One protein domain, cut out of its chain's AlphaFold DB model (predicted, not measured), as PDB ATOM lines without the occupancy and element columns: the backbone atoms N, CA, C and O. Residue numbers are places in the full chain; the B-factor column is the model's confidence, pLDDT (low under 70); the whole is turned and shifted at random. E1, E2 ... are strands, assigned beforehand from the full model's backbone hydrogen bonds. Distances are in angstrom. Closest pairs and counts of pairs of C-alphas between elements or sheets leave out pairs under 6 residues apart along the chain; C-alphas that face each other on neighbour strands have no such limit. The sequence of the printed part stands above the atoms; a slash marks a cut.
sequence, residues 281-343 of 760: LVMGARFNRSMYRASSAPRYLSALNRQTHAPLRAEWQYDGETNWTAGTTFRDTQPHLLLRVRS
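Overview. This is residues 281 to 343 of the 760 residues of an uncharacterized protein of Pandoraea terrae (UniProt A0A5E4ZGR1). Look for a small sandwich with little regular structure: two short three-stranded sheets, E1 E2 E5 and E4 E3 E6, partly face to face, with residues 290 to 295 sticking out. The printed part has 63 residues, 24 of them in six named strands, E1 to E6 along the chain; it is all strand, and both sheets are antiparallel in the orders given. It is only just compact, close to loose, with a radius of gyration of the C-alphas of 12.4 A, spanning 38 by 28 by 14 A.

Along the chain. Find E2, residues 300 to 305, at C-alpha 300 (116.588, 83.245, 75.651); it runs 16.7 A. E1 is residues 281 to 283, E5 329 to 331, E3 314 to 318 over 13.5 A, E4 325 to 327, and E6 339 to 342, ending at C-alpha 342 (103.246, 92.257, 78.161).

Arrangement. E2 pairs with E1 in a hairpin, N 281 to O 304 at 2.8 A, and with E5, N 301 to O 330 at 2.9 A. E3 pairs with E4 in a hairpin, N 316 to O 325 at 2.8 A, and with E6, N 317 to O 340 at 3.0 A. Between the sheets, the closest C-alphas of E3 and E5, Trp 316 and Phe 330, are 7.2 A apart.

Size, cuts and confidence. The farthest C-alphas, Arg 293 and Gln 307, are 38.7 A apart. The printed part has no cut; the link E1 to E2 is long, and residues 289 to 297 have pLDDT under 70.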
ATOM      1  N   LEU A 281     102.977  86.485  71.007       96.62
ATOM      2  CA  LEU A 281     103.425  85.129  70.737       96.62
ATOM      3  C   LEU A 281     104.776  84.930  71.419       96.62
ATOM      4  O   LEU A 281     105.818  85.252  70.862       96.62
ATOM      5  N   VAL A 282     104.750  84.395  72.638       97.62
ATOM      6  CA  VAL A 282     105.981  84.022  73.343       97.62
ATOM      7  C   VAL A 282     106.413  82.627  72.889       97.62
ATOM      8  O   VAL A 282     105.578  81.716  72.797       97.62
ATOM      9  N   MET A 283     107.697  82.486  72.565       97.19
ATOM     10  CA  MET A 283     108.323  81.245  72.111       97.19
ATOM     11  C   MET A 283     109.673  81.023  72.799       97.19
ATOM     12  O   MET A 283     110.348  81.968  73.205       97.19
ATOM     13  N   GLY A 284     110.071  79.758  72.884       95.62
ATOM     14  CA  GLY A 284     111.288  79.278  73.525       95.62
ATOM     15  C   GLY A 284     110.995  78.502  74.809       95.62
ATOM     16  O   GLY A 284     110.077  78.822  75.566       95.62
ATOM     17  N   ALA A 285     111.784  77.467  75.068       94.31
ATOM     18  CA  ALA A 285     111.821  76.775  76.343       94.31
ATOM     19  C   ALA A 285     112.399  77.680  77.433       94.31
ATOM     20  O   ALA A 285     113.402  78.365  77.226       94.31
ATOM     21  N   ARG A 286     111.764  77.648  78.609       93.44
ATOM     22  CA  ARG A 286     112.352  78.163  79.852       93.44
ATOM     23  C   ARG A 286     113.657  77.420  80.138       93.44
ATOM     24  O   ARG A 286     113.720  76.208  79.921       93.44
ATOM     25  N   PHE A 287     114.651  78.113  80.679       88.56
ATOM     26  CA  PHE A 287     115.934  77.509  81.040       88.56
ATOM     27  C   PHE A 287     115.719  76.357  82.038       88.56
ATOM     28  O   PHE A 287     114.902  76.467  82.944       88.56
ATOM     29  N   ASN A 288     116.442  75.244  81.937       78.25
ATOM     30  CA  ASN A 288     116.429  74.217  82.981       78.25
ATOM     31  C   ASN A 288     117.856  73.935  83.467       78.25
ATOM     32  O   ASN A 288     118.832  74.054  82.733       78.25
ATOM     33  N   ARG A 289     117.992  73.633  84.762       62.81
ATOM     34  CA  ARG A 289     119.302  73.463  85.424       62.81
ATOM     35  C   ARG A 289     119.844  72.036  85.324       62.81
ATOM     36  O   ARG A 289     120.912  71.750  85.853       62.81
ATOM     37  N   SER A 290     119.115  71.172  84.633       58.88
ATOM     38  CA  SER A 290     119.368  69.744  84.467       58.88
ATOM     39  C   SER A 290     120.396  69.479  83.376       58.88
ATOM     40  O   SER A 290     120.143  68.809  82.382       58.88
ATOM     41  N   MET A 291     121.564  70.090  83.561       55.59
ATOM     42  CA  MET A 291     122.657  70.140  82.601       55.59
ATOM     43  C   MET A 291     123.844  69.380  83.162       55.59
ATOM     44  O   MET A 291     124.876  69.951  83.520       55.59
ATOM     45  N   TYR A 292     123.705  68.072  83.278       60.34
ATOM     46  CA  TYR A 292     124.869  67.259  83.548       60.34
ATOM     47  C   TYR A 292     125.821  67.351  82.324       60.34
ATOM     48  O   TYR A 292     125.405  67.115  81.191       60.34
ATOM     49  N   ARG A 293     127.072  67.793  82.570       56.44
ATOM     50  CA  ARG A 293     128.106  68.282  81.611       56.44
ATOM     51  C   ARG A 293     127.944  69.692  81.042       56.44
ATOM     52  O   ARG A 293     128.708  70.071  80.161       56.44
ATOM     53  N   ALA A 294     127.042  70.490  81.603       53.25
ATOM     54  CA  ALA A 294     126.907  71.899  81.254       53.25
ATOM     55  C   ALA A 294     126.566  72.183  79.782       53.25
ATOM     56  O   ALA A 294     126.968  73.214  79.254       53.25
ATOM     57  N   SER A 295     125.730  71.321  79.188       59.84
ATOM     58  CA  SER A 295     124.765  71.697  78.146       59.84
ATOM     59  C   SER A 295     125.351  72.547  77.058       59.84
ATOM     60  O   SER A 295     126.136  71.976  76.358       59.84
ATOM     61  N   SER A 296     125.082  73.821  76.792       60.69
ATOM     62  CA  SER A 296     124.130  74.780  77.342       60.69
ATOM     63  C   SER A 296     122.743  74.611  76.728       60.69
ATOM     64  O   SER A 296     122.590  74.572  75.507       60.69
ATOM     65  N   ALA A 297     121.728  74.585  77.587       67.94
ATOM     66  CA  ALA A 297     120.338  74.754  77.206       67.94
ATOM     67  C   ALA A 297     120.134  76.217  76.812       67.94
ATOM     68  O   ALA A 297     120.801  77.094  77.382       67.94
ATOM     69  N   PRO A 298     119.210  76.488  75.883       73.69
ATOM     70  CA  PRO A 298     118.904  77.850  75.505       73.69
ATOM     71  C   PRO A 298     118.475  78.650  76.730       73.69
ATOM     72  O   PRO A 298     117.825  78.142  77.652       73.69
ATOM     73  N   ARG A 299     118.879  79.918  76.743       85.06
ATOM     74  CA  ARG A 299     118.590  80.840  77.844       85.06
ATOM     75  C   ARG A 299     117.691  81.981  77.419       85.06
ATOM     76  O   ARG A 299     117.280  82.735  78.292       85.06
ATOM     77  N   TYR A 300     117.381  82.125  76.133       92.06
ATOM     78  CA  TYR A 300     116.588  83.245  75.651       92.06
ATOM     79  C   TYR A 300     115.198  82.808  75.208       92.06
ATOM     80  O   TYR A 300     115.023  81.846  74.465       92.06
ATOM     81  N   LEU A 301     114.199  83.551  75.672       96.38
ATOM     82  CA  LEU A 301     112.824  83.507  75.181       96.38
ATOM     83  C   LEU A 301     112.624  84.652  74.195       96.38
ATOM     84  O   LEU A 301     113.258  85.695  74.344       96.38
ATOM     85  N   SER A 302     111.728  84.482  73.229       96.81
ATOM     86  CA  SER A 302     111.390  85.503  72.231       96.81
ATOM     87  C   SER A 302     109.926  85.919  72.355       96.81
ATOM     88  O   SER A 302     109.051  85.061  72.485       96.81
ATOM     89  N   ALA A 303     109.655  87.221  72.281       97.31
ATOM     90  CA  ALA A 303     108.324  87.773  72.069       97.31
ATOM     91  C   ALA A 303     108.171  88.175  70.602       97.31
ATOM     92  O   ALA A 303     108.998  88.893  70.039       97.31
ATOM     93  N   LEU A 304     107.097  87.694  69.988       96.31
ATOM     94  CA  LEU A 304     106.752  87.941  68.598       96.31
ATOM     95  C   LEU A 304     105.309  88.445  68.516       96.31
ATOM     96  O   LEU A 304     104.499  88.197  69.413       96.31
ATOM     97  N   ASN A 305     104.963  89.104  67.419       94.81
ATOM     98  CA  ASN A 305     103.576  89.380  67.081       94.81
ATOM     99  C   ASN A 305     102.921  88.082  66.585       94.81
ATOM    100  O   ASN A 305     103.442  87.414  65.692       94.81
ATOM    101  N   ARG A 306     101.769  87.708  67.148       94.19
ATOM    102  CA  ARG A 306     101.091  86.441  66.831       94.19
ATOM    103  C   ARG A 306     100.645  86.311  65.379       94.19
ATOM    104  O   ARG A 306     100.549  85.189  64.901       94.19
ATOM    105  N   GLN A 307     100.356  87.415  64.699       91.50
ATOM    106  CA  GLN A 307      99.867  87.394  63.320       91.50
ATOM    107  C   GLN A 307     101.013  87.457  62.311       91.50
ATOM    108  O   GLN A 307     101.015  86.710  61.338       91.50
ATOM    109  N   THR A 308     101.983  88.346  62.532       92.75
ATOM    110  CA  THR A 308     103.074  88.577  61.569       92.75
ATOM    111  C   THR A 308     104.315  87.735  61.847       92.75
ATOM    112  O   THR A 308     105.186  87.630  60.990       92.75
ATOM    113  N   HIS A 309     104.428  87.167  63.052       92.31
ATOM    114  CA  HIS A 309     105.627  86.513  63.585       92.31
ATOM    115  C   HIS A 309     106.881  87.410  63.616       92.31
ATOM    116  O   HIS A 309     107.993  86.927  63.844       92.31
ATOM    117  N   ALA A 310     106.729  88.721  63.416       91.00
ATOM    118  CA  ALA A 310     107.818  89.673  63.580       91.00
ATOM    119  C   ALA A 310     108.203  89.788  65.068       91.00
ATOM    120  O   ALA A 310     107.323  89.643  65.924       91.00
ATOM    121  N   PRO A 311     109.482  90.053  65.396       92.19
ATOM    122  CA  PRO A 311     109.887  90.401  66.754       92.19
ATOM    123  C   PRO A 311     109.008  91.509  67.334       92.19
ATOM    124  O   PRO A 311     108.735  92.502  66.666       92.19
ATOM    125  N   LEU A 312     108.555  91.333  68.573       92.50
ATOM    126  CA  LEU A 312     107.697  92.286  69.266       92.50
ATOM    127  C   LEU A 312     108.375  92.697  70.564       92.50
ATOM    128  O   LEU A 312     108.618  91.858  71.434       92.50
ATOM    129  N   ARG A 313     108.689  93.986  70.708       92.25
ATOM    130  CA  ARG A 313     109.277  94.485  71.947       92.25
ATOM    131  C   ARG A 313     108.244  94.399  73.065       92.25
ATOM    132  O   ARG A 313     107.204  95.048  73.006       92.25
ATOM    133  N   ALA A 314     108.546  93.590  74.071       95.19
ATOM    134  CA  ALA A 314     107.681  93.331  75.209       95.19
ATOM    135  C   ALA A 314     108.400  93.666  76.514       95.19
ATOM    136  O   ALA A 314     109.623  93.781  76.567       95.19
ATOM    137  N   GLU A 315     107.631  93.807  77.579       95.75
ATOM    138  CA  GLU A 315     108.127  93.882  78.943       95.75
ATOM    139  C   GLU A 315     108.004  92.525  79.626       95.75
ATOM    140  O   GLU A 315     106.993  91.841  79.486       95.75
ATOM    141  N   TRP A 316     109.026  92.165  80.395       97.31
ATOM    142  CA  TRP A 316     109.196  90.878  81.057       97.31
ATOM    143  C   TRP A 316     109.418  91.082  82.555       97.31
ATOM    144  O   TRP A 316     110.161  91.978  82.956       97.31
ATOM    145  N   GLN A 317     108.796  90.250  83.385       95.12
ATOM    146  CA  GLN A 317     108.916  90.328  84.842       95.12
ATOM    147  C   GLN A 317     108.716  88.949  85.469       95.12
ATOM    148  O   GLN A 317     107.723  88.277  85.170       95.12
ATOM    149  N   TYR A 318     109.613  88.526  86.366       94.50
ATOM    150  CA  TYR A 318     109.329  87.346  87.180       94.50
ATOM    151  C   TYR A 318     108.302  87.669  88.258       94.50
ATOM    152  O   TYR A 318     108.252  88.769  88.808       94.50
ATOM    153  N   ASP A 319     107.484  86.680  88.597       87.62
ATOM    154  CA  ASP A 319     106.549  86.808  89.705       87.62
ATOM    155  C   ASP A 319     107.281  87.121  91.024       87.62
ATOM    156  O   ASP A 319     108.254  86.458  91.387       87.62
ATOM    157  N   GLY A 320     106.809  88.149  91.732       82.81
ATOM    158  CA  GLY A 320     107.433  88.684  92.948       82.81
ATOM    159  C   GLY A 320     108.414  89.847  92.736       82.81
ATOM    160  O   GLY A 320     108.792  90.485  93.716       82.81
ATOM    161  N   GLU A 321     108.797  90.167  91.497       87.56
ATOM    162  CA  GLU A 321     109.609  91.351  91.189       87.56
ATOM    163  C   GLU A 321     108.743  92.603  90.987       87.56
ATOM    164  O   GLU A 321     107.566  92.526  90.640       87.56
ATOM    165  N   THR A 322     109.333  93.784  91.199       85.56
ATOM    166  CA  THR A 322     108.652  95.077  90.996       85.56
ATOM    167  C   THR A 322     108.935  95.687  89.630       85.56
ATOM    168  O   THR A 322     108.085  96.385  89.079       85.56
ATOM    169  N   ASN A 323     110.119  95.424  89.076       86.88
ATOM    170  CA  ASN A 323     110.602  96.075  87.865       86.88
ATOM    171  C   ASN A 323     110.310  95.207  86.640       86.88
ATOM    172  O   ASN A 323     110.355  93.980  86.721       86.88
ATOM    173  N   TRP A 324     110.013  95.855  85.518       91.50
ATOM    174  CA  TRP A 324     109.885  95.207  84.218       91.50
ATOM    175  C   TRP A 324     111.168  95.428  83.423       91.50
ATOM    176  O   TRP A 324     111.747  96.512  83.448       91.50
ATOM    177  N   THR A 325     111.609  94.398  82.714       92.50
ATOM    178  CA  THR A 325     112.726  94.474  81.769       92.50
ATOM    179  C   THR A 325     112.155  94.458  80.365       92.50
ATOM    180  O   THR A 325     111.398  93.550  80.044       92.50
ATOM    181  N   ALA A 326     112.487  95.428  79.519       90.94
ATOM    182  CA  ALA A 326     111.952  95.497  78.161       90.94
ATOM    183  C   ALA A 326     112.916  94.904  77.121       90.94
ATOM    184  O   ALA A 326     114.125  95.116  77.193       90.94
ATOM    185  N   GLY A 327     112.379  94.204  76.123       91.56
ATOM    186  CA  GLY A 327     113.138  93.612  75.023       91.56
ATOM    187  C   GLY A 327     112.281  92.709  74.136       91.56
ATOM    188  O   GLY A 327     111.204  92.263  74.526       91.56
ATOM    189  N   THR A 328     112.757  92.422  72.927       93.44
ATOM    190  CA  THR A 328     112.166  91.396  72.042       93.44
ATOM    191  C   THR A 328     112.550  89.982  72.476       93.44
ATOM    192  O   THR A 328     111.830  89.024  72.204       93.44
ATOM    193  N   THR A 329     113.665  89.852  73.194       94.31
ATOM    194  CA  THR A 329     114.128  88.608  73.808       94.31
ATOM    195  C   THR A 329     114.419  88.800  75.287       94.31
ATOM    196  O   THR A 329     114.780  89.898  75.709       94.31
ATOM    197  N   PHE A 330     114.343  87.724  76.064       95.25
ATOM    198  CA  PHE A 330     114.565  87.759  77.505       95.25
ATOM    199  C   PHE A 330     115.435  86.598  77.980       95.25
ATOM    200  O   PHE A 330     115.139  85.443  77.681       95.25
ATOM    201  N   ARG A 331     116.495  86.910  78.739       92.62
ATOM    202  CA  ARG A 331     117.405  85.916  79.325       92.62
ATOM    203  C   ARG A 331     116.785  85.317  80.591       92.62
ATOM    204  O   ARG A 331     116.674  85.988  81.615       92.62
ATOM    205  N   ASP A 332     116.432  84.040  80.539       92.62
ATOM    206  CA  ASP A 332     115.828  83.301  81.641       92.62
ATOM    207  C   ASP A 332     116.883  82.885  82.685       92.62
ATOM    208  O   ASP A 332     117.731  82.018  82.470       92.62
ATOM    209  N   THR A 333     116.839  83.535  83.840       88.69
ATOM    210  CA  THR A 333     117.733  83.365  84.993       88.69
ATOM    211  C   THR A 333     117.012  82.755  86.197       88.69
ATOM    212  O   THR A 333     117.652  82.140  87.060       88.69
ATOM    213  N   GLN A 334     115.678  82.856  86.242       89.19
ATOM    214  CA  GLN A 334     114.830  82.340  87.319       89.19
ATOM    215  C   GLN A 334     113.730  81.416  86.767       89.19
ATOM    216  O   GLN A 334     112.537  81.673  86.939       89.19
ATOM    217  N   PRO A 335     114.106  80.274  86.160       90.19
ATOM    218  CA  PRO A 335     113.156  79.405  85.465       90.19
ATOM    219  C   PRO A 335     112.142  78.685  86.362       90.19
ATOM    220  O   PRO A 335     111.242  78.022  85.858       90.19
ATOM    221  N   HIS A 336     112.298  78.786  87.683       87.50
ATOM    222  CA  HIS A 336     111.388  78.229  88.684       87.50
ATOM    223  C   HIS A 336     110.220  79.178  89.015       87.50
ATOM    224  O   HIS A 336     109.296  78.784  89.721       87.50
ATOM    225  N   LEU A 337     110.256  80.424  88.527       90.88
ATOM    226  CA  LEU A 337     109.199  81.415  88.714       90.88
ATOM    227  C   LEU A 337     108.342  81.548  87.453       90.88
ATOM    228  O   LEU A 337     108.813  81.361  86.321       90.88
ATOM    229  N   LEU A 338     107.079  81.925  87.656       93.19
ATOM    230  CA  LEU A 338     106.238  82.402  86.564       93.19
ATOM    231  C   LEU A 338     106.863  83.649  85.942       93.19
ATOM    232  O   LEU A 338     107.402  84.500  86.648       93.19
ATOM    233  N   LEU A 339     106.776  83.742  84.618       96.56
ATOM    234  CA  LEU A 339     107.299  84.871  83.858       96.56
ATOM    235  C   LEU A 339     106.140  85.600  83.189       96.56
ATOM    236  O   LEU A 339     105.481  85.047  82.308       96.56
ATOM    237  N   ARG A 340     105.870  86.826  83.625       96.38
ATOM    238  CA  ARG A 340     104.881  87.708  83.006       96.38
ATOM    239  C   ARG A 340     105.509  88.419  81.820       96.38
ATOM    240  O   ARG A 340     106.671  88.816  81.884       96.38
ATOM    241  N   VAL A 341     104.728  88.567  80.757       97.44
ATOM    242  CA  VAL A 341     105.149  89.204  79.508       97.44
ATOM    243  C   VAL A 341     104.014  90.074  78.999       97.44
ATOM    244  O   VAL A 341     102.898  89.572  78.881       97.44
ATOM    245  N   ARG A 342     104.271  91.343  78.684       95.25
ATOM    246  CA  ARG A 342     103.246  92.257  78.161       95.25
ATOM    247  C   ARG A 342     103.733  93.078  76.970       95.25
ATOM    248  O   ARG A 342     104.888  93.492  76.929       95.25
ATOM    249  N   SER A 343     102.842  93.299  76.013       94.19
ATOM    250  CA  SER A 343     102.974  94.280  74.938       94.19
ATOM    251  C   SER A 343     102.188  95.541  75.326       94.19
ATOM    252  O   SER A 343     101.692  95.647  76.450       94.19
TER     253      SER A 343